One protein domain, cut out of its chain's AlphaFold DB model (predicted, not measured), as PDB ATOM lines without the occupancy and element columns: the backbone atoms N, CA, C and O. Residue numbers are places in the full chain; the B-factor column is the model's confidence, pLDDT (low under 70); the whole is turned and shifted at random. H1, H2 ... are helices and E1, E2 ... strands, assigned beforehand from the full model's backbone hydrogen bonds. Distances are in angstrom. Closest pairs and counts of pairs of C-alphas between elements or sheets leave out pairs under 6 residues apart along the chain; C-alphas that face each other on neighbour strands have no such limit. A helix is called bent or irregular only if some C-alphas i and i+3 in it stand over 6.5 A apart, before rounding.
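Overview. This is residues 7 to 131 of the 131 residues of an uncharacterized protein of Mesorhizobium sp. M7D.F.Ca.US.005.01.1.1 (UniProt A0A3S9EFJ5). This is one twisted sheet folded over on itself along the long bent strand E4, so that its two wings lie partly face to face with their strands crossed, like a small and loosely closed sandwich. One wing holds E3, E1, the later part of E4 and E5, the other holds E2, the early part of E4 and E6; long loops run round them, and the one short helix H1 only grazes the sheet. The printed part has 125 residues; along the chain come the named strands E1 to E5, then the one named helix H1, then the named strand E6, and the six strands make one branched sheet whose neighbour pairs, E1 and E3, E1 and E4, E2 and E4, E4 and E5, E4 and E6, are antiparallel. The class is mostly strand, although under half of the residues are in named elements. The whole is compact, with a radius of gyration of the C-alphas of 13.5 A and spans of 39 by 28 by 25 A.

Along the chain. Find C-alpha 7 at (-14.672, -46.686, 43.023); from there strand E1 runs through residues 7 to 13, 17.8 A from first to last C-alpha. E2 follows at residues 19 to 21, 6.8 A long. Next look at residues 39 to 45 for E3, which measures 20.0 A. The longest strand by residues, E4, takes residues 60 to 75, from C-alpha 60 at (-3.627, -44.419, 28.267) to C-alpha 75 at (-14.981, -47.975, 49.007), 23.9 A away, and it bends by 116 degrees at residue 67. E5 is residues 81 to 87, 17.3 A long. The helix H1 is residues 91 to 94, 5.2 A long. The last named strand, E6, is residues 104 to 109, 15.6 A long, and ends at C-alpha 109 at (-5.655, -41.215, 31.629).

Arrangement. Begin at E1, which has E3 on one side and E4 on the other side. E1 and E3 are antiparallel at 161 degrees; look at N 9 and O 42, 2.8 A apart and within hydrogen-bond range, and at the C-alphas of Gly 12 and Arg 39, which face each other at 4.2 A. E1 and E4 are antiparallel too, with N 10 and O 71 at 2.8 A. The pairing of E4 is staggered: E2 pairs with its residues 60 to 62, E6 with 60 to 65, E1 with 66 to 74 and E5 with 70 to 75. E1 and E2 lie on one side of E4, E5 and E6 on the other side. For E2 and E4 find N 20 and O 61 at 2.9 A; for E4 and E6 find N 62 and O 107 at 2.8 A. E4 and E5 form a hairpin, with N 72 and O 85 at 2.9 A. E2, E3, E5 and E6 are edge strands. E3 and E6 are apart, as are E5 and E6. H1 only grazes the sheet with its residues 91 to 94; its closest C-alphas to E6 are those of Leu 94 and Ile 105, 5.4 A apart. H1 is too short for any O i to N i+4 pair, and its one O i to N i+3 pair is within hydrogen-bond range.

Size, cuts and confidence. The two C-alphas farthest apart are those of Val 24 and Glu 126, at 39.6 A. The printed part has no cut and ends at Ala 131, the chain's last residue. The links from E2 to E3 and from E3 to E4 are long, with 17 and 14 residues. Residues 110 to 131 hold no named element, but in them residues 129 to 130 pair antiparallel with residues 83 to 84 of E5. The mean pLDDT of the printed part is 96.7, and no printed residue is under 70.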
ATOM      1  N   ILE A   7     -14.112 -45.552  43.758       98.62
ATOM      2  CA  ILE A   7     -14.672 -46.686  43.023       98.62
ATOM      3  C   ILE A   7     -13.536 -47.633  42.629       98.62
ATOM      4  O   ILE A   7     -12.464 -47.187  42.222       98.62
ATOM      5  N   LEU A   8     -13.762 -48.935  42.768       98.69
ATOM      6  CA  LEU A   8     -12.913 -49.993  42.230       98.69
ATOM      7  C   LEU A   8     -13.701 -50.726  41.150       98.69
ATOM      8  O   LEU A   8     -14.696 -51.377  41.465       98.69
ATOM      9  N   GLY A   9     -13.250 -50.623  39.905       98.19
ATOM     10  CA  GLY A   9     -13.703 -51.461  38.806       98.19
ATOM     11  C   GLY A   9     -12.786 -52.664  38.645       98.19
ATOM     12  O   GLY A   9     -11.566 -52.545  38.765       98.19
ATOM     13  N   HIS A  10     -13.380 -53.818  38.390       97.94
ATOM     14  CA  HIS A  10     -12.692 -55.047  38.036       97.94
ATOM     15  C   HIS A  10     -13.540 -55.772  36.997       97.94
ATOM     16  O   HIS A  10     -14.543 -56.392  37.344       97.94
ATOM     17  N   ALA A  11     -13.181 -55.664  35.723       97.38
ATOM     18  CA  ALA A  11     -14.031 -56.104  34.618       97.38
ATOM     19  C   ALA A  11     -13.264 -56.999  33.647       97.38
ATOM     20  O   ALA A  11     -12.099 -56.730  33.360       97.38
ATOM     21  N   GLY A  12     -13.918 -58.048  33.142       96.38
ATOM     22  CA  GLY A  12     -13.377 -58.868  32.056       96.38
ATOM     23  C   GLY A  12     -13.281 -58.057  30.766       96.38
ATOM     24  O   GLY A  12     -14.287 -57.500  30.320       96.38
ATOM     25  N   VAL A  13     -12.083 -57.980  30.187       95.88
ATOM     26  CA  VAL A  13     -11.823 -57.232  28.952       95.88
ATOM     27  C   VAL A  13     -11.814 -58.197  27.781       95.88
ATOM     28  O   VAL A  13     -11.090 -59.193  27.777       95.88
ATOM     29  N   ARG A  14     -12.634 -57.897  26.774       95.25
ATOM     30  CA  ARG A  14     -12.778 -58.761  25.602       95.25
ATOM     31  C   ARG A  14     -11.762 -58.479  24.495       95.25
ATOM     32  O   ARG A  14     -11.348 -59.425  23.832       95.25
ATOM     33  N   TYR A  15     -11.413 -57.210  24.303       94.88
ATOM     34  CA  TYR A  15     -10.512 -56.731  23.256       94.88
ATOM     35  C   TYR A  15      -9.530 -55.758  23.909       94.88
ATOM     36  O   TYR A  15      -9.944 -54.702  24.390       94.88
ATOM     37  N   TRP A  16      -8.269 -56.164  24.025       96.56
ATOM     38  CA  TRP A  16      -7.226 -55.330  24.631       96.56
ATOM     39  C   TRP A  16      -6.665 -54.323  23.626       96.56
ATOM     40  O   TRP A  16      -6.320 -53.211  24.016       96.56
ATOM     41  N   GLU A  17      -6.687 -54.693  22.345       94.69
ATOM     42  CA  GLU A  17      -6.312 -53.880  21.191       94.69
ATOM     43  C   GLU A  17      -7.125 -52.576  21.059       94.69
ATOM     44  O   GLU A  17      -6.671 -51.622  20.439       94.69
ATOM     45  N   ASP A  18      -8.284 -52.478  21.725       95.69
ATOM     46  CA  ASP A  18      -9.084 -51.247  21.829       95.69
ATOM     47  C   ASP A  18      -8.506 -50.246  22.864       95.69
ATOM     48  O   ASP A  18      -9.227 -49.409  23.419       95.69
ATOM     49  N   ALA A  19      -7.209 -50.330  23.170       97.44
ATOM     50  CA  ALA A  19      -6.507 -49.362  24.003       97.44
ATOM     51  C   ALA A  19      -5.105 -49.038  23.485       97.44
ATOM     52  O   ALA A  19      -4.411 -49.865  22.897       97.44
ATOM     53  N   GLU A  20      -4.660 -47.820  23.781       98.56
ATOM     54  CA  GLU A  20      -3.308 -47.336  23.531       98.56
ATOM     55  C   GLU A  20      -2.655 -46.948  24.860       98.56
ATOM     56  O   GLU A  20      -3.259 -46.252  25.675       98.56
ATOM     57  N   VAL A  21      -1.404 -47.351  25.077       98.62
ATOM     58  CA  VAL A  21      -0.591 -46.967  26.235       98.62
ATOM     59  C   VAL A  21       0.688 -46.303  25.745       98.62
ATOM     60  O   VAL A  21       1.462 -46.883  24.990       98.62
ATOM     61  N   ASN A  22       0.938 -45.070  26.188       98.38
ATOM     62  CA  ASN A  22       2.088 -44.258  25.769       98.38
ATOM     63  C   ASN A  22       2.261 -44.127  24.240       98.38
ATOM     64  O   ASN A  22       3.395 -44.108  23.755       98.38
ATOM     65  N   GLY A  23       1.173 -44.038  23.469       97.75
ATOM     66  CA  GLY A  23       1.267 -43.961  22.006       97.75
ATOM     67  C   GLY A  23       1.391 -45.315  21.299       97.75
ATOM     68  O   GLY A  23       1.675 -45.334  20.103       97.75
ATOM     69  N   VAL A  24       1.276 -46.432  22.025       98.19
ATOM     70  CA  VAL A  24       1.426 -47.792  21.491       98.19
ATOM     71  C   VAL A  24       0.156 -48.593  21.752       98.19
ATOM     72  O   VAL A  24      -0.289 -48.678  22.893       98.19
ATOM     73  N   GLU A  25      -0.408 -49.183  20.703       98.31
ATOM     74  CA  GLU A  25      -1.549 -50.099  20.794       98.31
ATOM     75  C   GLU A  25      -1.232 -51.268  21.737       98.31
ATOM     76  O   GLU A  25      -0.166 -51.886  21.647       98.31
ATOM     77  N   ASP A  26      -2.139 -51.561  22.669       97.38
ATOM     78  CA  ASP A  26      -1.967 -52.615  23.667       97.38
ATOM     79  C   ASP A  26      -2.618 -53.928  23.215       97.38
ATOM     80  O   ASP A  26      -3.489 -54.468  23.893       97.38
ATOM     81  N   GLU A  27      -2.171 -54.440  22.062       95.62
ATOM     82  CA  GLU A  27      -2.742 -55.604  21.357       95.62
ATOM     83  C   GLU A  27      -3.077 -56.786  22.287       95.62
ATOM     84  O   GLU A  27      -4.109 -57.437  22.150       95.62
ATOM     85  N   ASP A  28      -2.208 -57.046  23.265       95.38
ATOM     86  CA  ASP A  28      -2.325 -58.184  24.174       95.38
ATOM     87  C   ASP A  28      -2.728 -57.799  25.603       95.38
ATOM     88  O   ASP A  28      -2.824 -58.691  26.454       95.38
ATOM     89  N   GLY A  29      -2.903 -56.512  25.919       96.00
ATOM     90  CA  GLY A  29      -3.160 -56.013  27.278       96.00
ATOM     91  C   GLY A  29      -1.921 -56.038  28.181       96.00
ATOM     92  O   GLY A  29      -2.031 -56.212  29.393       96.00
ATOM     93  N   THR A  30      -0.716 -56.069  27.619       97.12
ATOM     94  CA  THR A  30       0.535 -56.218  28.391       97.12
ATOM     95  C   THR A  30       1.146 -54.884  28.805       97.12
ATOM     96  O   THR A  30       2.013 -54.866  29.682       97.12
ATOM     97  N   LEU A  31       0.694 -53.783  28.202       98.12
ATOM     98  CA  LEU A  31       1.177 -52.436  28.480       98.12
ATOM     99  C   LEU A  31       0.342 -51.743  29.561       98.12
ATOM    100  O   LEU A  31       0.898 -50.983  30.359       98.12
ATOM    101  N   ILE A  32      -0.969 -51.992  29.603       98.25
ATOM    102  CA  ILE A  32      -1.885 -51.297  30.506       98.25
ATOM    103  C   ILE A  32      -1.603 -51.641  31.980       98.25
ATOM    104  O   ILE A  32      -1.577 -52.812  32.378       98.25
ATOM    105  N   PRO A  33      -1.430 -50.632  32.855       97.88
ATOM    106  CA  PRO A  33      -1.378 -50.860  34.291       97.88
ATOM    107  C   PRO A  33      -2.699 -51.437  34.812       97.88
ATOM    108  O   PRO A  33      -3.778 -51.018  34.400       97.88
ATOM    109  N   GLY A  34      -2.624 -52.359  35.773       97.12
ATOM    110  CA  GLY A  34      -3.811 -52.891  36.454       97.12
ATOM    111  C   GLY A  34      -4.453 -54.114  35.795       97.12
ATOM    112  O   GLY A  34      -5.546 -54.509  36.197       97.12
ATOM    113  N   ARG A  35      -3.803 -54.753  34.815       97.19
ATOM    114  CA  ARG A  35      -4.252 -56.062  34.328       97.19
ATOM    115  C   ARG A  35      -4.085 -57.151  35.390       97.19
ATOM    116  O   ARG A  35      -3.003 -57.343  35.946       97.19
ATOM    117  N   GLU A  36      -5.145 -57.922  35.593       96.75
ATOM    118  CA  GLU A  36      -5.188 -59.127  36.420       96.75
ATOM    119  C   GLU A  36      -5.801 -60.270  35.586       96.75
ATOM    120  O   GLU A  36      -7.013 -60.453  35.536       96.75
ATOM    121  N   GLY A  37      -4.956 -61.039  34.889       95.31
ATOM    122  CA  GLY A  37      -5.415 -62.121  34.010       95.31
ATOM    123  C   GLY A  37      -6.122 -61.597  32.757       95.31
ATOM    124  O   GLY A  37      -5.523 -60.878  31.958       95.31
ATOM    125  N   ASP A  38      -7.381 -61.979  32.575       95.12
ATOM    126  CA  ASP A  38      -8.288 -61.495  31.527       95.12
ATOM    127  C   ASP A  38      -9.104 -60.263  31.959       95.12
ATOM    128  O   ASP A  38      -9.968 -59.789  31.221       95.12
ATOM    129  N   ARG A  39      -8.824 -59.718  33.147       97.19
ATOM    130  CA  ARG A  39      -9.568 -58.600  33.727       97.19
ATOM    131  C   ARG A  39      -8.701 -57.362  33.857       97.19
ATOM    132  O   ARG A  39      -7.491 -57.442  34.081       97.19
ATOM    133  N   TRP A  40      -9.337 -56.202  33.767       97.81
ATOM    134  CA  TRP A  40      -8.723 -54.924  34.093       97.81
ATOM    135  C   TRP A  40      -9.253 -54.399  35.419       97.81
ATOM    136  O   TRP A  40     -10.464 -54.405  35.668       97.81
ATOM    137  N   LYS A  41      -8.336 -53.954  36.279       98.31
ATOM    138  CA  LYS A  41      -8.623 -53.428  37.606       98.31
ATOM    139  C   LYS A  41      -8.173 -51.983  37.715       98.31
ATOM    140  O   LYS A  41      -6.989 -51.677  37.598       98.31
ATOM    141  N   VAL A  42      -9.119 -51.111  38.040       98.50
ATOM    142  CA  VAL A  42      -8.887 -49.673  38.170       98.50
ATOM    143  C   VAL A  42      -9.540 -49.145  39.440       98.50
ATOM    144  O   VAL A  42     -10.688 -49.459  39.745       98.50
ATOM    145  N   LYS A  43      -8.798 -48.350  40.211       98.81
ATOM    146  CA  LYS A  43      -9.280 -47.700  41.436       98.81
ATOM    147  C   LYS A  43      -9.218 -46.194  41.230       98.81
ATOM    148  O   LYS A  43      -8.132 -45.669  41.008       98.81
ATOM    149  N   ILE A  44     -10.351 -45.507  41.308       98.81
ATOM    150  CA  ILE A  44     -10.455 -44.066  41.039       98.81
ATOM    151  C   ILE A  44     -10.851 -43.346  42.323       98.81
ATOM    152  O   ILE A  44     -11.785 -43.746  43.019       98.81
ATOM    153  N   ASP A  45     -10.135 -42.271  42.635       98.69
ATOM    154  CA  ASP A  45     -10.472 -41.328  43.696       98.69
ATOM    155  C   ASP A  45     -11.639 -40.435  43.256       98.69
ATOM    156  O   ASP A  45     -11.472 -39.548  42.423       98.69
ATOM    157  N   LEU A  46     -12.832 -40.658  43.816       98.50
ATOM    158  CA  LEU A  46     -14.060 -39.998  43.357       98.50
ATOM    159  C   LEU A  46     -14.012 -38.465  43.477       98.50
ATOM    160  O   LEU A  46     -14.549 -37.778  42.605       98.50
ATOM    161  N   PRO A  47     -13.408 -37.870  44.524       97.81
ATOM    162  CA  PRO A  47     -13.319 -36.414  44.603       97.81
ATOM    163  C   PRO A  47     -12.402 -35.765  43.565       97.81
ATOM    164  O   PRO A  47     -12.617 -34.595  43.260       97.81
ATOM    165  N   THR A  48     -11.391 -36.475  43.059       98.12
ATOM    166  CA  THR A  48     -10.366 -35.890  42.170       98.12
ATOM    167  C   THR A  48     -10.380 -36.436  40.742       98.12
ATOM    168  O   THR A  48      -9.851 -35.785  39.846       98.12
ATOM    169  N   GLY A  49     -10.963 -37.613  40.513       98.44
ATOM    170  CA  GLY A  49     -10.894 -38.303  39.224       98.44
ATOM    171  C   GLY A  49      -9.521 -38.879  38.909       98.44
ATOM    172  O   GLY A  49      -9.222 -39.157  37.751       98.44
ATOM    173  N   LYS A  50      -8.654 -39.025  39.916       98.69
ATOM    174  CA  LYS A  50      -7.336 -39.625  39.728       98.69
ATOM    175  C   LYS A  50      -7.398 -41.132  39.888       98.69
ATOM    176  O   LYS A  50      -7.940 -41.638  40.874       98.69
ATOM    177  N   VAL A  51      -6.787 -41.841  38.945       98.75
ATOM    178  CA  VAL A  51      -6.505 -43.266  39.089       98.75
ATOM    179  C   VAL A  51      -5.436 -43.423  40.166       98.75
ATOM    180  O   VAL A  51      -4.349 -42.847  40.101       98.75
ATOM    181  N   VAL A  52      -5.773 -44.172  41.203       98.44
ATOM    182  CA  VAL A  52      -4.891 -44.421  42.336       98.44
ATOM    183  C   VAL A  52      -3.842 -45.452  41.931       98.44
ATOM    184  O   VAL A  52      -4.168 -46.436  41.274       98.44
ATOM    185  N   ASP A  53      -2.599 -45.238  42.369       96.81
ATOM    186  CA  ASP A  53      -1.446 -46.092  42.057       96.81
ATOM    187  C   ASP A  53      -1.101 -46.141  40.548       96.81
ATOM    188  O   ASP A  53      -0.435 -47.067  40.086       96.81
ATOM    189  N   TRP A  54      -1.528 -45.131  39.777       98.31
ATOM    190  CA  TRP A  54      -1.164 -44.996  38.366       98.31
ATOM    191  C   TRP A  54       0.334 -44.685  38.206       98.31
ATOM    192  O   TRP A  54       0.828 -43.773  38.880       98.31
ATOM    193  N   PRO A  55       1.077 -45.399  37.338       98.19
ATOM    194  CA  PRO A  55       2.499 -45.136  37.146       98.19
ATOM    195  C   PRO A  55       2.754 -43.732  36.581       98.19
ATOM    196  O   PRO A  55       2.152 -43.321  35.588       98.19
ATOM    197  N   GLU A  56       3.668 -42.992  37.213       96.88
ATOM    198  CA  GLU A  56       4.041 -41.647  36.770       96.88
ATOM    199  C   GLU A  56       4.632 -41.680  35.353       96.88
ATOM    200  O   GLU A  56       5.504 -42.493  35.040       96.88
ATOM    201  N   GLY A  57       4.165 -40.771  34.498       98.12
ATOM    202  CA  GLY A  57       4.577 -40.665  33.102       98.12
ATOM    203  C   GLY A  57       3.794 -41.555  32.136       98.12
ATOM    204  O   GLY A  57       3.991 -41.413  30.933       98.12
ATOM    205  N   THR A  58       2.902 -42.426  32.620       98.56
ATOM    206  CA  THR A  58       2.101 -43.308  31.760       98.56
ATOM    207  C   THR A  58       0.833 -42.618  31.271       98.56
ATOM    208  O   THR A  58       0.050 -42.121  32.076       98.56
ATOM    209  N   THR A  59       0.578 -42.635  29.965       98.81
ATOM    210  CA  THR A  59      -0.710 -42.231  29.381       98.81
ATOM    211  C   THR A  59      -1.463 -43.441  28.854       98.81
ATOM    212  O   THR A  59      -0.833 -44.378  28.366       98.81
ATOM    213  N   ALA A  60      -2.793 -43.405  28.900       98.69
ATOM    214  CA  ALA A  60      -3.627 -44.419  28.267       98.69
ATOM    215  C   ALA A  60      -4.885 -43.816  27.627       98.69
ATOM    216  O   ALA A  60      -5.499 -42.922  28.212       98.69
ATOM    217  N   ASP A  61      -5.268 -44.323  26.457       98.56
ATOM    218  CA  ASP A  61      -6.577 -44.128  25.823       98.56
ATOM    219  C   ASP A  61      -7.263 -45.498  25.791       98.56
ATOM    220  O   ASP A  61      -6.728 -46.437  25.209       98.56
ATOM    221  N   ILE A  62      -8.365 -45.650  26.520       98.44
ATOM    222  CA  ILE A  62      -8.959 -46.943  26.874       98.44
ATOM    223  C   ILE A  62     -10.379 -46.998  26.328       98.44
ATOM    224  O   ILE A  62     -11.185 -46.126  26.656       98.44
ATOM    225  N   HIS A  63     -10.704 -48.053  25.580       97.69
ATOM    226  CA  HIS A  63     -12.049 -48.310  25.065       97.69
ATOM    227  C   HIS A  63     -12.446 -49.798  25.207       97.69
ATOM    228  O   HIS A  63     -12.850 -50.475  24.261       97.69
ATOM    229  N   TYR A  64     -12.350 -50.343  26.421       97.12
ATOM    230  CA  TYR A  64     -12.562 -51.773  26.659       97.12
ATOM    231  C   TYR A  64     -14.025 -52.189  26.604       97.12
ATOM    232  O   TYR A  64     -14.851 -51.697  27.374       97.12
ATOM    233  N   LYS A  65     -14.325 -53.196  25.777       96.19
ATOM    234  CA  LYS A  65     -15.595 -53.923  25.850       96.19
ATOM    235  C   LYS A  65     -15.610 -54.881  27.042       96.19
ATOM    236  O   LYS A  65     -14.759 -55.766  27.146       96.19
ATOM    237  N   VAL A  66     -16.644 -54.754  27.863       94.56
ATOM    238  CA  VAL A  66     -16.991 -55.639  28.976       94.56
ATOM    239  C   VAL A  66     -18.194 -56.489  28.562       94.56
ATOM    240  O   VAL A  66     -19.200 -55.972  28.088       94.56
ATOM    241  N   CYS A  67     -18.104 -57.812  28.705       82.56
ATOM    242  CA  CYS A  67     -19.205 -58.728  28.385       82.56
ATOM    243  C   CYS A  67     -19.961 -59.149  29.643       82.56
ATOM    244  O   CYS A  67     -19.832 -60.288  30.071       82.56
ATOM    245  N   ASP A  68     -20.714 -58.220  30.235       80.88
ATOM    246  CA  ASP A  68     -21.572 -58.447  31.411       80.88
ATOM    247  C   ASP A  68     -20.856 -59.069  32.633       80.88
ATOM    248  O   ASP A  68     -21.492 -59.556  33.563       80.88
ATOM    249  N   GLU A  69     -19.523 -59.005  32.668       88.25
ATOM    250  CA  GLU A  69     -18.669 -59.555  33.727       88.25
ATOM    251  C   GLU A  69     -17.929 -58.446  34.488       88.25
ATOM    252  O   GLU A  69     -16.739 -58.552  34.796       88.25
ATOM    253  N   GLY A  70     -18.618 -57.343  34.773       95.56
ATOM    254  CA  GLY A  70     -18.099 -56.264  35.605       95.56
ATOM    255  C   GLY A  70     -18.344 -56.505  37.092       95.56
ATOM    256  O   GLY A  70     -19.448 -56.865  37.486       95.56
ATOM    257  N   GLU A  71     -17.338 -56.248  37.923       97.75
ATOM    258  CA  GLU A  71     -17.481 -56.104  39.373       97.75
ATOM    259  C   GLU A  71     -17.074 -54.687  39.769       97.75
ATOM    260  O   GLU A  71     -15.936 -54.268  39.538       97.75
ATOM    261  N   TYR A  72     -17.987 -53.951  40.396       98.19
ATOM    262  CA  TYR A  72     -17.759 -52.564  40.779       98.19
ATOM    263  C   TYR A  72     -18.057 -52.382  42.255       98.19
ATOM    264  O   TYR A  72     -19.105 -52.795  42.750       98.19
ATOM    265  N   TRP A  73     -17.139 -51.736  42.961       98.50
ATOM    266  CA  TRP A  73     -17.231 -51.530  44.399       98.50
ATOM    267  C   TRP A  73     -17.071 -50.057  44.730       98.50
ATOM    268  O   TRP A  73     -16.147 -49.412  44.240       98.50
ATOM    269  N   LEU A  74     -17.922 -49.546  45.615       98.56
ATOM    270  CA  LEU A  74     -17.669 -48.293  46.316       98.56
ATOM    271  C   LEU A  74     -16.895 -48.602  47.595       98.56
ATOM    272  O   LEU A  74     -17.240 -49.529  48.336       98.56
ATOM    273  N   LEU A  75     -15.862 -47.808  47.859       98.62
ATOM    274  CA  LEU A  75     -14.981 -47.975  49.007       98.62
ATOM    275  C   LEU A  75     -14.965 -46.707  49.849       98.62
ATOM    276  O   LEU A  75     -15.003 -45.598  49.308       98.62
ATOM    277  N   ASP A  76     -14.878 -46.868  51.164       98.19
ATOM    278  CA  ASP A  76     -14.628 -45.752  52.075       98.19
ATOM    279  C   ASP A  76     -13.163 -45.268  52.003       98.19
ATOM    280  O   ASP A  76     -12.325 -45.816  51.283       98.19
ATOM    281  N   ALA A  77     -12.834 -44.223  52.765       97.62
ATOM    282  CA  ALA A  77     -11.479 -43.667  52.805       97.62
ATOM    283  C   ALA A  77     -10.418 -44.623  53.392       97.62
ATOM    284  O   ALA A  77      -9.229 -44.420  53.152       97.62
ATOM    285  N   ALA A  78     -10.826 -45.646  54.147       97.19
ATOM    286  CA  ALA A  78      -9.939 -46.682  54.669       97.19
ATOM    287  C   ALA A  78      -9.756 -47.854  53.682       97.19
ATOM    288  O   ALA A  78      -8.951 -48.748  53.941       97.19
ATOM    289  N   GLY A  79     -10.464 -47.842  52.547       96.06
ATOM    290  CA  GLY A  79     -10.428 -48.899  51.541       96.06
ATOM    291  C   GLY A  79     -11.363 -50.071  51.844       96.06
ATOM    292  O   GLY A  79     -11.250 -51.113  51.197       96.06
ATOM    293  N   ASN A  80     -12.291 -49.932  52.794       97.88
ATOM    294  CA  ASN A  80     -13.303 -50.955  53.033       97.88
ATOM    295  C   ASN A  80     -14.370 -50.882  51.941       97.88
ATOM    296  O   ASN A  80     -14.843 -49.800  51.597       97.88
ATOM    297  N   LYS A  81     -14.786 -52.041  51.430       97.81
ATOM    298  CA  LYS A  81     -15.938 -52.168  50.532       97.81
ATOM    299  C   LYS A  81     -17.213 -51.827  51.306       97.81
ATOM    300  O   LYS A  81     -17.469 -52.441  52.336       97.81
ATOM    301  N   ILE A  82     -17.988 -50.858  50.821       97.88
ATOM    302  CA  ILE A  82     -19.223 -50.395  51.483       97.88
ATOM    303  C   ILE A  82     -20.479 -50.587  50.631       97.88
ATOM    304  O   ILE A  82     -21.589 -50.567  51.163       97.88
ATOM    305  N   ALA A  83     -20.318 -50.751  49.318       98.00
ATOM    306  CA  ALA A  83     -21.388 -51.117  48.402       98.00
ATOM    307  C   ALA A  83     -20.816 -51.727  47.119       98.00
ATOM    308  O   ALA A  83     -19.637 -51.523  46.810       98.00
ATOM    309  N   TYR A  84     -21.645 -52.446  46.369       97.50
ATOM    310  CA  TYR A  84     -21.253 -53.129  45.144       97.50
ATOM    311  C   TYR A  84     -22.368 -53.175  44.102       97.50
ATOM    312  O   TYR A  84     -23.553 -53.090  44.428       97.50
ATOM    313  N   ARG A  85     -21.971 -53.334  42.843       96.44
ATOM    314  CA  ARG A  85     -22.837 -53.749  41.736       96.44
ATOM    315  C   ARG A  85     -22.041 -54.621  40.773       96.44
ATOM    316  O   ARG A  85     -20.813 -54.534  40.720       96.44
ATOM    317  N   GLU A  86     -22.747 -55.441  40.014       96.38
ATOM    318  CA  GLU A  86     -22.171 -56.374  39.046       96.38
ATOM    319  C   GLU A  86     -22.866 -56.261  37.682       96.38
ATOM    320  O   GLU A  86     -23.943 -55.670  37.572       96.38
ATOM    321  N   GLY A  87     -22.237 -56.802  36.639       94.69
ATOM    322  CA  GLY A  87     -22.756 -56.772  35.273       94.69
ATOM    323  C   GLY A  87     -22.340 -55.513  34.515       94.69
ATOM    324  O   GLY A  87     -21.148 -55.293  34.283       94.69
ATOM    325  N   TYR A  88     -23.321 -54.696  34.119       95.69
ATOM    326  CA  TYR A  88     -23.118 -53.526  33.256       95.69
ATOM    327  C   TYR A  88     -22.179 -52.478  33.854       95.69
ATOM    328  O   TYR A  88     -22.252 -52.148  35.047       95.69
ATOM    329  N   VAL A  89     -21.361 -51.883  32.985       97.06
ATOM    330  CA  VAL A  89     -20.441 -50.793  33.315       97.06
ATOM    331  C   VAL A  89     -21.219 -49.591  33.874       97.06
ATOM    332  O   VAL A  89     -22.159 -49.115  33.229       97.06
ATOM    333  N   PRO A  90     -20.873 -49.074  35.070       96.81
ATOM    334  CA  PRO A  90     -21.413 -47.820  35.581       96.81
ATOM    335  C   PRO A  90     -20.831 -46.648  34.780       96.81
ATOM    336  O   PRO A  90     -19.773 -46.126  35.123       96.81
ATOM    337  N   GLY A  91     -21.520 -46.260  33.703       96.56
ATOM    338  CA  GLY A  91     -21.046 -45.258  32.743       96.56
ATOM    339  C   GLY A  91     -20.581 -43.954  33.391       96.56
ATOM    340  O   GLY A  91     -19.460 -43.531  33.143       96.56
ATOM    341  N   ASP A  92     -21.356 -43.394  34.320       96.62
ATOM    342  CA  ASP A  92     -21.005 -42.132  34.997       96.62
ATOM    343  C   ASP A  92     -19.663 -42.185  35.755       96.62
ATOM    344  O   ASP A  92     -19.085 -41.148  36.067       96.62
ATOM    345  N   PHE A  93     -19.160 -43.384  36.066       98.00
ATOM    346  CA  PHE A  93     -17.910 -43.591  36.797       98.00
ATOM    347  C   PHE A  93     -16.736 -44.034  35.916       98.00
ATOM    348  O   PHE A  93     -15.588 -43.942  36.351       98.00
ATOM    349  N   LEU A  94     -17.012 -44.625  34.751       98.06
ATOM    350  CA  LEU A  94     -16.018 -45.321  33.922       98.06
ATOM    351  C   LEU A  94     -16.101 -44.957  32.432       98.06
ATOM    352  O   LEU A  94     -15.404 -45.564  31.622       98.06
ATOM    353  N   CYS A  95     -16.925 -43.973  32.074       97.81
ATOM    354  CA  CYS A  95     -17.077 -43.436  30.726       97.81
ATOM    355  C   CYS A  95     -16.991 -41.910  30.795       97.81
ATOM    356  O   CYS A  95     -18.002 -41.211  30.853       97.81
ATOM    357  N   HIS A  96     -15.765 -41.392  30.837       97.25
ATOM    358  CA  HIS A  96     -15.507 -39.954  30.834       97.25
ATOM    359  C   HIS A  96     -15.015 -39.548  29.443       97.25
ATOM    360  O   HIS A  96     -14.016 -40.074  28.954       97.25
ATOM    361  N   GLY A  97     -15.751 -38.641  28.799       90.00
ATOM    362  CA  GLY A  97     -15.500 -38.196  27.425       90.00
ATOM    363  C   GLY A  97     -16.379 -38.855  26.350       90.00
ATOM    364  O   GLY A  97     -16.425 -38.336  25.237       90.00
ATOM    365  N   ASP A  98     -17.112 -39.933  26.663       94.69
ATOM    366  CA  ASP A  98     -18.111 -40.549  25.767       94.69
ATOM    367  C   ASP A  98     -19.125 -41.423  26.541       94.69
ATOM    368  O   ASP A  98     -18.982 -41.643  27.743       94.69
ATOM    369  N   ASN A  99     -20.156 -41.943  25.868       93.06
ATOM    370  CA  ASN A  99     -21.152 -42.854  26.427       93.06
ATOM    371  C   ASN A  99     -20.832 -44.323  26.095       93.06
ATOM    372  O   ASN A  99     -20.922 -44.750  24.948       93.06
ATOM    373  N   GLY A 100     -20.552 -45.126  27.124       92.62
ATOM    374  CA  GLY A 100     -20.258 -46.556  26.970       92.62
ATOM    375  C   GLY A 100     -21.475 -47.487  26.870       92.62
ATOM    376  O   GLY A 100     -21.291 -48.696  26.768       92.62
ATOM    377  N   TYR A 101     -22.712 -46.974  26.941       92.62
ATOM    378  CA  TYR A 101     -23.968 -47.745  26.818       92.62
ATOM    379  C   TYR A 101     -24.091 -48.980  27.740       92.62
ATOM    380  O   TYR A 101     -24.880 -49.879  27.465       92.62
ATOM    381  N   GLY A 102     -23.325 -49.019  28.837       92.88
ATOM    382  CA  GLY A 102     -23.271 -50.141  29.784       92.88
ATOM    383  C   GLY A 102     -22.314 -51.278  29.402       92.88
ATOM    384  O   GLY A 102     -22.031 -52.120  30.249       92.88
ATOM    385  N   ASP A 103     -21.770 -51.269  28.185       94.75
ATOM    386  CA  ASP A 103     -20.916 -52.336  27.642       94.75
ATOM    387  C   ASP A 103     -19.432 -51.965  27.604       94.75
ATOM    388  O   ASP A 103     -18.589 -52.842  27.434       94.75
ATOM    389  N   TYR A 104     -19.102 -50.677  27.678       97.06
ATOM    390  CA  TYR A 104     -17.738 -50.197  27.477       97.06
ATOM    391  C   TYR A 104     -17.245 -49.403  28.672       97.06
ATOM    392  O   TYR A 104     -18.009 -48.645  29.264       97.06
ATOM    393  N   ILE A 105     -15.963 -49.568  28.984       97.94
ATOM    394  CA  ILE A 105     -15.190 -48.641  29.806       97.94
ATOM    395  C   ILE A 105     -14.433 -47.722  28.848       97.94
ATOM    396  O   ILE A 105     -13.684 -48.214  28.004       97.94
ATOM    397  N   ILE A 106     -14.637 -46.410  28.975       98.25
ATOM    398  CA  ILE A 106     -14.064 -45.399  28.081       98.25
ATOM    399  C   ILE A 106     -13.363 -44.336  28.923       98.25
ATOM    400  O   ILE A 106     -14.013 -43.529  29.588       98.25
ATOM    401  N   LEU A 107     -12.031 -44.345  28.926       98.50
ATOM    402  CA  LEU A 107     -11.226 -43.459  29.767       98.50
ATOM    403  C   LEU A 107      -9.976 -42.989  29.033       98.50
ATOM    404  O   LEU A 107      -9.276 -43.780  28.412       98.50
ATOM    405  N   LYS A 108      -9.624 -41.715  29.215       98.69
ATOM    406  CA  LYS A 108      -8.301 -41.190  28.863       98.69
ATOM    407  C   LYS A 108      -7.572 -40.794  30.131       98.69
ATOM    408  O   LYS A 108      -8.046 -39.925  30.860       98.69
ATOM    409  N   VAL A 109      -6.439 -41.428  30.408       98.75
ATOM    410  CA  VAL A 109      -5.655 -41.215  31.629       98.75
ATOM    411  C   VAL A 109      -4.337 -40.534  31.273       98.75
ATOM    412  O   VAL A 109      -3.573 -41.019  30.438       98.75
ATOM    413  N   GLY A 110      -4.086 -39.385  31.895       98.62
ATOM    414  CA  GLY A 110      -2.870 -38.598  31.719       98.62
ATOM    415  C   GLY A 110      -1.663 -39.133  32.503       98.62
ATOM    416  O   GLY A 110      -1.805 -40.020  33.348       98.62
ATOM    417  N   PRO A 111      -0.472 -38.541  32.287       98.38
ATOM    418  CA  PRO A 111       0.790 -39.001  32.881       98.38
ATOM    419  C   PRO A 111       0.849 -38.874  34.410       98.38
ATOM    420  O   PRO A 111       1.731 -39.446  35.044       98.38
ATOM    421  N   ASP A 112      -0.061 -38.117  35.020       98.00
ATOM    422  CA  ASP A 112      -0.187 -37.929  36.467       98.00
ATOM    423  C   ASP A 112      -1.392 -38.688  37.064       98.00
ATOM    424  O   ASP A 112      -1.841 -38.376  38.179       98.00
ATOM    425  N   GLY A 113      -1.951 -39.633  36.297       98.44
ATOM    426  CA  GLY A 113      -3.119 -40.438  36.653       98.44
ATOM    427  C   GLY A 113      -4.454 -39.701  36.558       98.44
ATOM    428  O   GLY A 113      -5.475 -40.261  36.955       98.44
ATOM    429  N   GLN A 114      -4.481 -38.454  36.079       98.62
ATOM    430  CA  GLN A 114      -5.723 -37.701  35.921       98.62
ATOM    431  C   GLN A 114      -6.553 -38.255  34.761       98.62
ATOM    432  O   GLN A 114      -6.064 -38.341  33.635       98.62
ATOM    433  N   ILE A 115      -7.822 -38.571  35.020       98.81
ATOM    434  CA  ILE A 115      -8.785 -38.875  33.959       98.81
ATOM    435  C   ILE A 115      -9.183 -37.564  33.269       98.81
ATOM    436  O   ILE A 115      -9.557 -36.594  33.940       98.81
ATOM    437  N   ALA A 116      -9.062 -37.525  31.943       98.56
ATOM    438  CA  ALA A 116      -9.514 -36.409  31.121       98.56
ATOM    439  C   ALA A 116     -11.045 -36.323  31.131       98.56
ATOM    440  O   ALA A 116     -11.725 -37.342  31.213       98.56
ATOM    441  N   ASP A 117     -11.572 -35.097  31.073       97.94
ATOM    442  CA  ASP A 117     -13.016 -34.821  31.082       97.94
ATOM    443  C   ASP A 117     -13.760 -35.440  32.278       97.94
ATOM    444  O   ASP A 117     -14.957 -35.719  32.219       97.94
ATOM    445  N   TYR A 118     -13.044 -35.662  33.385       98.50
ATOM    446  CA  TYR A 118     -13.629 -36.245  34.579       98.50
ATOM    447  C   TYR A 118     -14.706 -35.334  35.163       98.50
ATOM    448  O   TYR A 118     -14.440 -34.210  35.603       98.50
ATOM    449  N   GLU A 119     -15.906 -35.886  35.264       97.19
ATOM    450  CA  GLU A 119     -17.005 -35.325  36.028       97.19
ATOM    451  C   GLU A 119     -17.281 -36.248  37.202       97.19
ATOM    452  O   GLU A 119     -17.373 -37.464  37.051       97.19
ATOM    453  N   ARG A 120     -17.394 -35.679  38.404       96.88
ATOM    454  CA  ARG A 120     -17.656 -36.491  39.587       96.88
ATOM    455  C   ARG A 120     -19.063 -37.100  39.483       96.88
ATOM    456  O   ARG A 120     -20.021 -36.323  39.505       96.88
ATOM    457  N   PRO A 121     -19.205 -38.437  39.491       96.06
ATOM    458  CA  PRO A 121     -20.510 -39.073  39.410       96.06
ATOM    459  C   PRO A 121     -21.346 -38.821  40.662       96.06
ATOM    460  O   PRO A 121     -20.833 -38.758  41.789       96.06
ATOM    461  N   GLU A 122     -22.657 -38.735  40.463       95.75
ATOM    462  CA  GLU A 122     -23.621 -38.861  41.547       95.75
ATOM    463  C   GLU A 122     -23.765 -40.338  41.930       95.75
ATOM    464  O   GLU A 122     -23.852 -41.223  41.083       95.75
ATOM    465  N   ILE A 123     -23.785 -40.626  43.231       96.31
ATOM    466  CA  ILE A 123     -24.039 -41.984  43.717       96.31
ATOM    467  C   ILE A 123     -25.533 -42.113  43.996       96.31
ATOM    468  O   ILE A 123     -26.012 -41.658  45.039       96.31
ATOM    469  N   VAL A 124     -26.248 -42.772  43.086       95.56
ATOM    470  CA  VAL A 124     -27.662 -43.130  43.249       95.56
ATOM    471  C   VAL A 124     -27.752 -44.415  44.065       95.56
ATOM    472  O   VAL A 124     -27.362 -45.482  43.601       95.56
ATOM    473  N   GLN A 125     -28.226 -44.325  45.309       93.44
ATOM    474  CA  GLN A 125     -28.142 -45.429  46.271       93.44
ATOM    475  C   GLN A 125     -28.845 -46.709  45.794       93.44
ATOM    476  O   GLN A 125     -28.400 -47.810  46.102       93.44
ATOM    477  N   GLU A 126     -29.927 -46.569  45.044       95.12
ATOM    478  CA  GLU A 126     -30.761 -47.659  44.546       95.12
ATOM    479  C   GLU A 126     -30.054 -48.531  43.495       95.12
ATOM    480  O   GLU A 126     -30.469 -49.668  43.274       95.12
ATOM    481  N   GLU A 127     -28.977 -48.037  42.878       94.94
ATOM    482  CA  GLU A 127     -28.185 -48.782  41.889       94.94
ATOM    483  C   GLU A 127     -27.106 -49.679  42.511       94.94
ATOM    484  O   GLU A 127     -26.410 -50.406  41.798       94.94
ATOM    485  N   TRP A 128     -26.937 -49.621  43.832       96.81
ATOM    486  CA  TRP A 128     -25.847 -50.284  44.536       96.81
ATOM    487  C   TRP A 128     -26.372 -51.119  45.704       96.81
ATOM    488  O   TRP A 128     -27.150 -50.663  46.542       96.81
ATOM    489  N   SER A 129     -25.880 -52.349  45.805       97.00
ATOM    490  CA  SER A 129     -26.153 -53.235  46.933       97.00
ATOM    491  C   SER A 129     -25.190 -52.932  48.087       97.00
ATOM    492  O   SER A 129     -23.998 -52.748  47.841       97.00
ATOM    493  N   PRO A 130     -25.648 -52.867  49.349       94.81
ATOM    494  CA  PRO A 130     -24.752 -52.766  50.500       94.81
ATOM    495  C   PRO A 130     -23.778 -53.953  50.558       94.81
ATOM    496  O   PRO A 130     -24.179 -55.078  50.260       94.81
ATOM    497  N   ALA A 131     -22.520 -53.688  50.922       88.88
ATOM    498  CA  ALA A 131     -21.494 -54.719  51.110       88.88
ATOM    499  C   ALA A 131     -21.627 -55.451  52.457       88.88
ATOM    500  O   ALA A 131     -22.159 -54.843  53.417       88.88
TER     501      ALA A 131